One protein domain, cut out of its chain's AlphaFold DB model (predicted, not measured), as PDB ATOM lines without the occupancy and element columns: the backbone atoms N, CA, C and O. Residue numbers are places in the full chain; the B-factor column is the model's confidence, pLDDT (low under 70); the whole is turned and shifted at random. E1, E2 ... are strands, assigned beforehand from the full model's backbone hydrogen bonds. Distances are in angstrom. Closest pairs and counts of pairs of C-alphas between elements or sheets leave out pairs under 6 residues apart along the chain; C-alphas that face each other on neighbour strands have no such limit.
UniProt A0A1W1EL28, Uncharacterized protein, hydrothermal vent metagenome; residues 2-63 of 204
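Overview. This is residues 2 to 63 of the 204 residues of an uncharacterized protein of hydrothermal vent metagenome (UniProt A0A1W1EL28). A long, narrow ribbon of three side-by-side strands, E1, E2 and E3, has a loop sticking out at one end, residues 14 to 20, and a tail, residues 51 to 63, that folds back towards E3. The sheet, order E1 E2 E3, is an antiparallel meander, each strand the antiparallel neighbour of the one before. The printed part has 62 residues and no named helix; its class is all strand, with 26 residues in named elements, under half. It is loose, radius of gyration of the C-alphas 14.6 A, and elongated, spanning 45 by 26 by 19 A.

Arrangement. E1, residues 4 to 10, and E2, residues 26 to 32, form a hairpin at 173 degrees; N 7 and O 29 are 2.8 A apart, within hydrogen-bond range. E2 and E3, residues 39 to 50, form another at 169 degrees, with N 44 and O 30 at 2.8 A.

Along the chain. E1 begins at C-alpha 4 (160.786, 5.775, 238.932) and measures 20.3 A, E2 20.8 A. E3 measures 31.7 A, ending at C-alpha 50 (154.244, -10.141, 255.166).

Size, cuts and confidence. The C-alphas farthest apart, Gly 16 and Asn 38, are 45.6 A apart. The printed part has no cut; the E1 to E2 link is long. Residues 55 to 57 have pLDDT under 70.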
ATOM      1  N   ASP A   2     160.779  10.655 235.491       77.19
ATOM      2  CA  ASP A   2     159.316  10.475 235.653       77.19
ATOM      3  C   ASP A   2     158.833   9.020 235.513       77.19
ATOM      4  O   ASP A   2     157.642   8.771 235.369       77.19
ATOM      5  N   TYR A   3     159.745   8.046 235.579       90.12
ATOM      6  CA  TYR A   3     159.413   6.615 235.463       90.12
ATOM      7  C   TYR A   3     159.886   5.776 236.654       90.12
ATOM      8  O   TYR A   3     159.682   4.561 236.673       90.12
ATOM      9  N   LEU A   4     160.516   6.413 237.649       95.25
ATOM     10  CA  LEU A   4     160.786   5.775 238.932       95.25
ATOM     11  C   LEU A   4     159.493   5.690 239.734       95.25
ATOM     12  O   LEU A   4     158.737   6.657 239.809       95.25
ATOM     13  N   TYR A   5     159.266   4.547 240.363       94.38
ATOM     14  CA  TYR A   5     158.092   4.329 241.186       94.38
ATOM     15  C   TYR A   5     158.439   3.573 242.464       94.38
ATOM     16  O   TYR A   5     159.387   2.788 242.523       94.38
ATOM     17  N   PHE A   6     157.614   3.801 243.477       95.38
ATOM     18  CA  PHE A   6     157.531   3.011 244.693       95.38
ATOM     19  C   PHE A   6     156.048   2.824 245.007       95.38
ATOM     20  O   PHE A   6     155.286   3.789 245.006       95.38
ATOM     21  N   THR A   7     155.650   1.587 245.270       93.69
ATOM     22  CA  THR A   7     154.295   1.213 245.662       93.69
ATOM     23  C   THR A   7     154.374   0.453 246.973       93.69
ATOM     24  O   THR A   7     155.090  -0.541 247.079       93.69
ATOM     25  N   LEU A   8     153.604   0.902 247.956       92.56
ATOM     26  CA  LEU A   8     153.311   0.152 249.168       92.56
ATOM     27  C   LEU A   8     151.805  -0.061 249.205       92.56
ATOM     28  O   LEU A   8     151.049   0.909 249.238       92.56
ATOM     29  N   THR A   9     151.385  -1.318 249.222       91.06
ATOM     30  CA  THR A   9     149.976  -1.666 249.360       91.06
ATOM     31  C   THR A   9     149.775  -2.371 250.681       91.06
ATOM     32  O   THR A   9     150.427  -3.376 250.957       91.06
ATOM     33  N   THR A  10     148.840  -1.864 251.474       89.75
ATOM     34  CA  THR A  10     148.356  -2.508 252.694       89.75
ATOM     35  C   THR A  10     146.996  -3.128 252.426       89.75
ATOM     36  O   THR A  10     146.148  -2.501 251.788       89.75
ATOM     37  N   MET A  11     146.773  -4.338 252.917       85.31
ATOM     38  CA  MET A  11     145.515  -5.057 252.754       85.31
ATOM     39  C   MET A  11     144.837  -5.193 254.116       85.31
ATOM     40  O   MET A  11     145.496  -5.444 255.121       85.31
ATOM     41  N   TRP A  12     143.517  -4.998 254.151       82.12
ATOM     42  CA  TRP A  12     142.732  -5.190 255.365       82.12
ATOM     43  C   TRP A  12     141.446  -5.946 255.053       82.12
ATOM     44  O   TRP A  12     140.600  -5.475 254.290       82.12
ATOM     45  N   ASP A  13     141.307  -7.134 255.633       80.75
ATOM     46  CA  ASP A  13     140.150  -7.992 255.406       80.75
ATOM     47  C   ASP A  13     138.976  -7.584 256.292       80.75
ATOM     48  O   ASP A  13     138.970  -7.781 257.506       80.75
ATOM     49  N   VAL A  14     137.943  -7.032 255.660       82.38
ATOM     50  CA  VAL A  14     136.757  -6.492 256.345       82.38
ATOM     51  C   VAL A  14     135.674  -7.534 256.637       82.38
ATOM     52  O   VAL A  14     134.750  -7.265 257.397       82.38
ATOM     53  N   ASN A  15     135.754  -8.722 256.034       83.75
ATOM     54  CA  ASN A  15     134.708  -9.753 256.088       83.75
ATOM     55  C   ASN A  15     135.125 -11.018 256.860       83.75
ATOM     56  O   ASN A  15     134.409 -12.017 256.833       83.75
ATOM     57  N   GLY A  16     136.292 -11.002 257.512       78.38
ATOM     58  CA  GLY A  16     136.818 -12.144 258.264       78.38
ATOM     59  C   GLY A  16     137.224 -13.354 257.414       78.38
ATOM     60  O   GLY A  16     137.544 -14.402 257.981       78.38
ATOM     61  N   TYR A  17     137.226 -13.241 256.080       81.12
ATOM     62  CA  TYR A  17     137.721 -14.289 255.194       81.12
ATOM     63  C   TYR A  17     139.204 -14.560 255.467       81.12
ATOM     64  O   TYR A  17     139.985 -13.635 255.681       81.12
ATOM     65  N   LYS A  18     139.600 -15.837 255.464       78.06
ATOM     66  CA  LYS A  18     140.999 -16.246 255.612       78.06
ATOM     67  C   LYS A  18     141.423 -17.099 254.432       78.06
ATOM     68  O   LYS A  18     140.917 -18.209 254.269       78.06
ATOM     69  N   ASN A  19     142.356 -16.593 253.630       74.88
ATOM     70  CA  ASN A  19     142.959 -17.364 252.552       74.88
ATOM     71  C   ASN A  19     144.119 -18.191 253.134       74.88
ATOM     72  O   ASN A  19     145.095 -17.607 253.609       74.88
ATOM     73  N   PRO A  20     144.056 -19.534 253.099       72.31
ATOM     74  CA  PRO A  20     145.111 -20.370 253.667       72.31
ATOM     75  C   PRO A  20     146.431 -20.300 252.884       72.31
ATOM     76  O   PRO A  20     147.467 -20.676 253.424       72.31
ATOM     77  N   TYR A  21     146.408 -19.821 251.637       70.19
ATOM     78  CA  TYR A  21     147.576 -19.780 250.760       70.19
ATOM     79  C   TYR A  21     148.280 -18.422 250.761       70.19
ATOM     80  O   TYR A  21     149.510 -18.369 250.748       70.19
ATOM     81  N   TYR A  22     147.521 -17.323 250.755       78.06
ATOM     82  CA  TYR A  22     148.083 -15.984 250.576       78.06
ATOM     83  C   TYR A  22     147.183 -14.883 251.146       78.06
ATOM     84  O   TYR A  22     146.089 -14.654 250.630       78.06
ATOM     85  N   GLN A  23     147.648 -14.199 252.195       84.69
ATOM     86  CA  GLN A  23     146.915 -13.132 252.881       84.69
ATOM     87  C   GLN A  23     147.894 -12.191 253.613       84.69
ATOM     88  O   GLN A  23     148.002 -12.245 254.842       84.69
ATOM     89  N   PRO A  24     148.687 -11.398 252.868       87.44
ATOM     90  CA  PRO A  24     149.637 -10.473 253.470       87.44
ATOM     91  C   PRO A  24     148.910  -9.259 254.058       87.44
ATOM     92  O   PRO A  24     147.935  -8.782 253.487       87.44
ATOM     93  N   ASP A  25     149.459  -8.688 255.126       87.75
ATOM     94  CA  ASP A  25     149.071  -7.356 255.605       87.75
ATOM     95  C   ASP A  25     149.600  -6.272 254.651       87.75
ATOM     96  O   ASP A  25     148.994  -5.209 254.506       87.75
ATOM     97  N   TYR A  26     150.739  -6.523 253.990       88.75
ATOM     98  CA  TYR A  26     151.298  -5.610 252.996       88.75
ATOM     99  C   TYR A  26     152.197  -6.286 251.952       88.75
ATOM    100  O   TYR A  26     152.808  -7.332 252.180       88.75
ATOM    101  N   TYR A  27     152.347  -5.624 250.809       90.94
ATOM    102  CA  TYR A  27     153.396  -5.897 249.830       90.94
ATOM    103  C   TYR A  27     153.978  -4.582 249.322       90.94
ATOM    104  O   TYR A  27     153.344  -3.526 249.401       90.94
ATOM    105  N   TYR A  28     155.200  -4.637 248.805       91.69
ATOM    106  CA  TYR A  28     155.872  -3.456 248.281       91.69
ATOM    107  C   TYR A  28     156.623  -3.764 246.995       91.69
ATOM    108  O   TYR A  28     157.177  -4.852 246.808       91.69
ATOM    109  N   THR A  29     156.638  -2.779 246.107       94.62
ATOM    110  CA  THR A  29     157.355  -2.826 244.839       94.62
ATOM    111  C   THR A  29     158.004  -1.481 244.570       94.62
ATOM    112  O   THR A  29     157.518  -0.438 245.000       94.62
ATOM    113  N   PHE A  30     159.123  -1.482 243.866       95.38
ATOM    114  CA  PHE A  30     159.728  -0.253 243.372       95.38
ATOM    115  C   PHE A  30     160.554  -0.545 242.142       95.38
ATOM    116  O   PHE A  30     160.952  -1.684 241.902       95.38
ATOM    117  N   GLY A  31     160.844   0.486 241.369       95.88
ATOM    118  CA  GLY A  31     161.653   0.308 240.184       95.88
ATOM    119  C   GLY A  31     161.597   1.483 239.242       95.88
ATOM    120  O   GLY A  31     161.185   2.580 239.604       95.88
ATOM    121  N   TYR A  32     162.006   1.205 238.015       94.62
ATOM    122  CA  TYR A  32     161.906   2.077 236.865       94.62
ATOM    123  C   TYR A  32     161.066   1.363 235.804       94.62
ATOM    124  O   TYR A  32     161.441   0.282 235.347       94.62
ATOM    125  N   SER A  33     159.933   1.944 235.417       91.00
ATOM    126  CA  SER A  33     159.062   1.385 234.380       91.00
ATOM    127  C   SER A  33     158.676   2.463 233.389       91.00
ATOM    128  O   SER A  33     157.774   3.266 233.627       91.00
ATOM    129  N   ASP A  34     159.361   2.449 232.255       89.81
ATOM    130  CA  ASP A  34     158.989   3.244 231.102       89.81
ATOM    131  C   ASP A  34     158.075   2.407 230.187       89.81
ATOM    132  O   ASP A  34     158.297   1.209 229.950       89.81
ATOM    133  N   TYR A  35     156.974   3.006 229.735       82.38
ATOM    134  CA  TYR A  35     156.037   2.364 228.811       82.38
ATOM    135  C   TYR A  35     156.419   2.595 227.343       82.38
ATOM    136  O   TYR A  35     155.846   1.951 226.458       82.38
ATOM    137  N   HIS A  36     157.356   3.505 227.067       87.69
ATOM    138  CA  HIS A  36     157.796   3.808 225.712       87.69
ATOM    139  C   HIS A  36     158.574   2.643 225.095       87.69
ATOM    140  O   HIS A  36     159.091   1.754 225.770       87.69
ATOM    141  N   GLN A  37     158.644   2.638 223.767       86.25
ATOM    142  CA  GLN A  37     159.371   1.620 223.012       86.25
ATOM    143  C   GLN A  37     160.882   1.791 223.172       86.25
ATOM    144  O   GLN A  37     161.366   2.913 223.276       86.25
ATOM    145  N   ASN A  38     161.615   0.680 223.081       89.75
ATOM    146  CA  ASN A  38     163.075   0.614 223.171       89.75
ATOM    147  C   ASN A  38     163.605   1.122 224.513       89.75
ATOM    148  O   ASN A  38     164.598   1.844 224.578       89.75
ATOM    149  N   THR A  39     162.922   0.736 225.587       92.50
ATOM    150  CA  THR A  39     163.255   1.147 226.945       92.50
ATOM    151  C   THR A  39     163.576  -0.062 227.802       92.50
ATOM    152  O   THR A  39     163.020  -1.152 227.629       92.50
ATOM    153  N   TRP A  40     164.507   0.155 228.725       93.69
ATOM    154  CA  TRP A  40     164.800  -0.778 229.797       93.69
ATOM    155  C   TRP A  40     163.926  -0.463 231.002       93.69
ATOM    156  O   TRP A  40     163.696   0.701 231.327       93.69
ATOM    157  N   GLY A  41     163.473  -1.509 231.673       94.25
ATOM    158  CA  GLY A  41     162.831  -1.455 232.971       94.25
ATOM    159  C   GLY A  41     163.616  -2.266 233.987       94.25
ATOM    160  O   GLY A  41     164.325  -3.214 233.643       94.25
ATOM    161  N   PHE A  42     163.467  -1.908 235.253       95.12
ATOM    162  CA  PHE A  42     163.836  -2.789 236.347       95.12
ATOM    163  C   PHE A  42     162.826  -2.646 237.470       95.12
ATOM    164  O   PHE A  42     162.263  -1.571 237.682       95.12
ATOM    165  N   SER A  43     162.631  -3.706 238.234       95.31
ATOM    166  CA  SER A  43     161.815  -3.635 239.433       95.31
ATOM    167  C   SER A  43     162.253  -4.631 240.478       95.31
ATOM    168  O   SER A  43     162.765  -5.702 240.173       95.31
ATOM    169  N   TYR A  44     162.000  -4.270 241.722       95.38
ATOM    170  CA  TYR A  44     161.992  -5.177 242.842       95.38
ATOM    171  C   TYR A  44     160.556  -5.336 243.326       95.38
ATOM    172  O   TYR A  44     159.817  -4.354 243.444       95.38
ATOM    173  N   SER A  45     160.168  -6.564 243.652       93.38
ATOM    174  CA  SER A  45     158.888  -6.841 244.289       93.38
ATOM    175  C   SER A  45     159.027  -7.819 245.447       93.38
ATOM    176  O   SER A  45     159.705  -8.840 245.346       93.38
ATOM    177  N   ASN A  46     158.351  -7.523 246.556       91.44
ATOM    178  CA  ASN A  46     158.182  -8.449 247.665       91.44
ATOM    179  C   ASN A  46     156.693  -8.701 247.874       91.44
ATOM    180  O   ASN A  46     155.994  -7.940 248.541       91.44
ATOM    181  N   TYR A  47     156.245  -9.803 247.283       85.19
ATOM    182  CA  TYR A  47     154.905 -10.350 247.442       85.19
ATOM    183  C   TYR A  47     154.893 -11.522 248.425       85.19
ATOM    184  O   TYR A  47     154.033 -12.384 248.309       85.19
ATOM    185  N   LYS A  48     155.826 -11.627 249.380       84.19
ATOM    186  CA  LYS A  48     155.688 -12.654 250.427       84.19
ATOM    187  C   LYS A  48     154.527 -12.318 251.360       84.19
ATOM    188  O   LYS A  48     153.986 -11.216 251.348       84.19
ATOM    189  N   ASN A  49     154.138 -13.298 252.171       82.88
ATOM    190  CA  ASN A  49     153.043 -13.181 253.125       82.88
ATOM    191  C   ASN A  49     153.457 -12.328 254.343       82.88
ATOM    192  O   ASN A  49     153.572 -12.848 255.452       82.88
ATOM    193  N   ASN A  50     153.784 -11.050 254.120       83.88
ATOM    194  CA  ASN A  50     154.244 -10.141 255.166       83.88
ATOM    195  C   ASN A  50     153.098  -9.865 256.136       83.88
ATOM    196  O   ASN A  50     152.084  -9.302 255.738       83.88
ATOM    197  N   ILE A  51     153.260 -10.260 257.399       83.38
ATOM    198  CA  ILE A  51     152.231 -10.102 258.431       83.38
ATOM    199  C   ILE A  51     152.838  -9.313 259.590       83.38
ATOM    200  O   ILE A  51     153.723  -9.808 260.296       83.38
ATOM    201  N   ILE A  52     152.325  -8.104 259.802       81.38
ATOM    202  CA  ILE A  52     152.734  -7.159 260.843       81.38
ATOM    203  C   ILE A  52     152.542  -7.803 262.220       81.38
ATOM    204  O   ILE A  52     153.456  -7.812 263.041       81.38
ATOM    205  N   SER A  53     151.379  -8.421 262.455       75.44
ATOM    206  CA  SER A  53     151.016  -8.996 263.763       75.44
ATOM    207  C   SER A  53     151.875 -10.188 264.202       75.44
ATOM    208  O   SER A  53     152.000 -10.450 265.396       75.44
ATOM    209  N   LYS A  54     152.482 -10.913 263.256       70.94
ATOM    210  CA  LYS A  54     153.310 -12.098 263.535       70.94
ATOM    211  C   LYS A  54     154.804 -11.783 263.607       70.94
ATOM    212  O   LYS A  54     155.596 -12.710 263.753       70.94
ATOM    213  N   ASN A  55     155.186 -10.510 263.467       65.12
ATOM    214  CA  ASN A  55     156.575 -10.067 263.308       65.12
ATOM    215  C   ASN A  55     157.328 -10.845 262.206       65.12
ATOM    216  O   ASN A  55     158.545 -11.010 262.251       65.12
ATOM    217  N   ASN A  56     156.581 -11.361 261.224       64.94
ATOM    218  CA  ASN A  56     157.104 -12.167 260.134       64.94
ATOM    219  C   ASN A  56     157.326 -11.219 258.952       64.94
ATOM    220  O   ASN A  56     156.507 -11.114 258.036       64.94
ATOM    221  N   LEU A  57     158.392 -10.430 259.076       68.31
ATOM    222  CA  LEU A  57     158.778  -9.388 258.132       68.31
ATOM    223  C   LEU A  57     159.732 -10.007 257.110       68.31
ATOM    224  O   LEU A  57     160.934 -10.116 257.364       68.31
ATOM    225  N   TYR A  58     159.202 -10.446 255.969       76.44
ATOM    226  CA  TYR A  58     160.050 -10.940 254.889       76.44
ATOM    227  C   TYR A  58     160.839  -9.765 254.305       76.44
ATOM    228  O   TYR A  58     160.292  -8.732 253.908       76.44
ATOM    229  N   GLY A  59     162.160  -9.904 254.308       77.50
ATOM    230  CA  GLY A  59     163.081  -8.828 253.988       77.50
ATOM    231  C   GLY A  59     163.384  -8.744 252.497       77.50
ATOM    232  O   GLY A  59     162.806  -9.436 251.659       77.50
ATOM    233  N   PHE A  60     164.384  -7.930 252.158       82.44
ATOM    234  CA  PHE A  60     164.834  -7.784 250.773       82.44
ATOM    235  C   PHE A  60     165.225  -9.115 250.110       82.44
ATOM    236  O   PHE A  60     165.010  -9.304 248.913       82.44
ATOM    237  N   LYS A  61     165.741 -10.061 250.904       84.81
ATOM    238  CA  LYS A  61     166.170 -11.398 250.469       84.81
ATOM    239  C   LYS A  61     165.026 -12.317 250.046       84.81
ATOM    240  O   LYS A  61     165.292 -13.405 249.557       84.81
ATOM    241  N   ASP A  62     163.781 -11.908 250.244       86.50
ATOM    242  CA  ASP A  62     162.624 -12.750 249.961       86.50
ATOM    243  C   ASP A  62     161.859 -12.325 248.703       86.50
ATOM    244  O   ASP A  62     160.954 -13.032 248.250       86.50
ATOM    245  N   GLY A  63     162.232 -11.182 248.129       88.12
ATOM    246  CA  GLY A  63     161.602 -10.648 246.931       88.12
ATOM    247  C   GLY A  63     162.176 -11.198 245.633       88.12
ATOM    248  O   GLY A  63     162.866 -12.220 245.594       88.12
TER     249      GLY A  63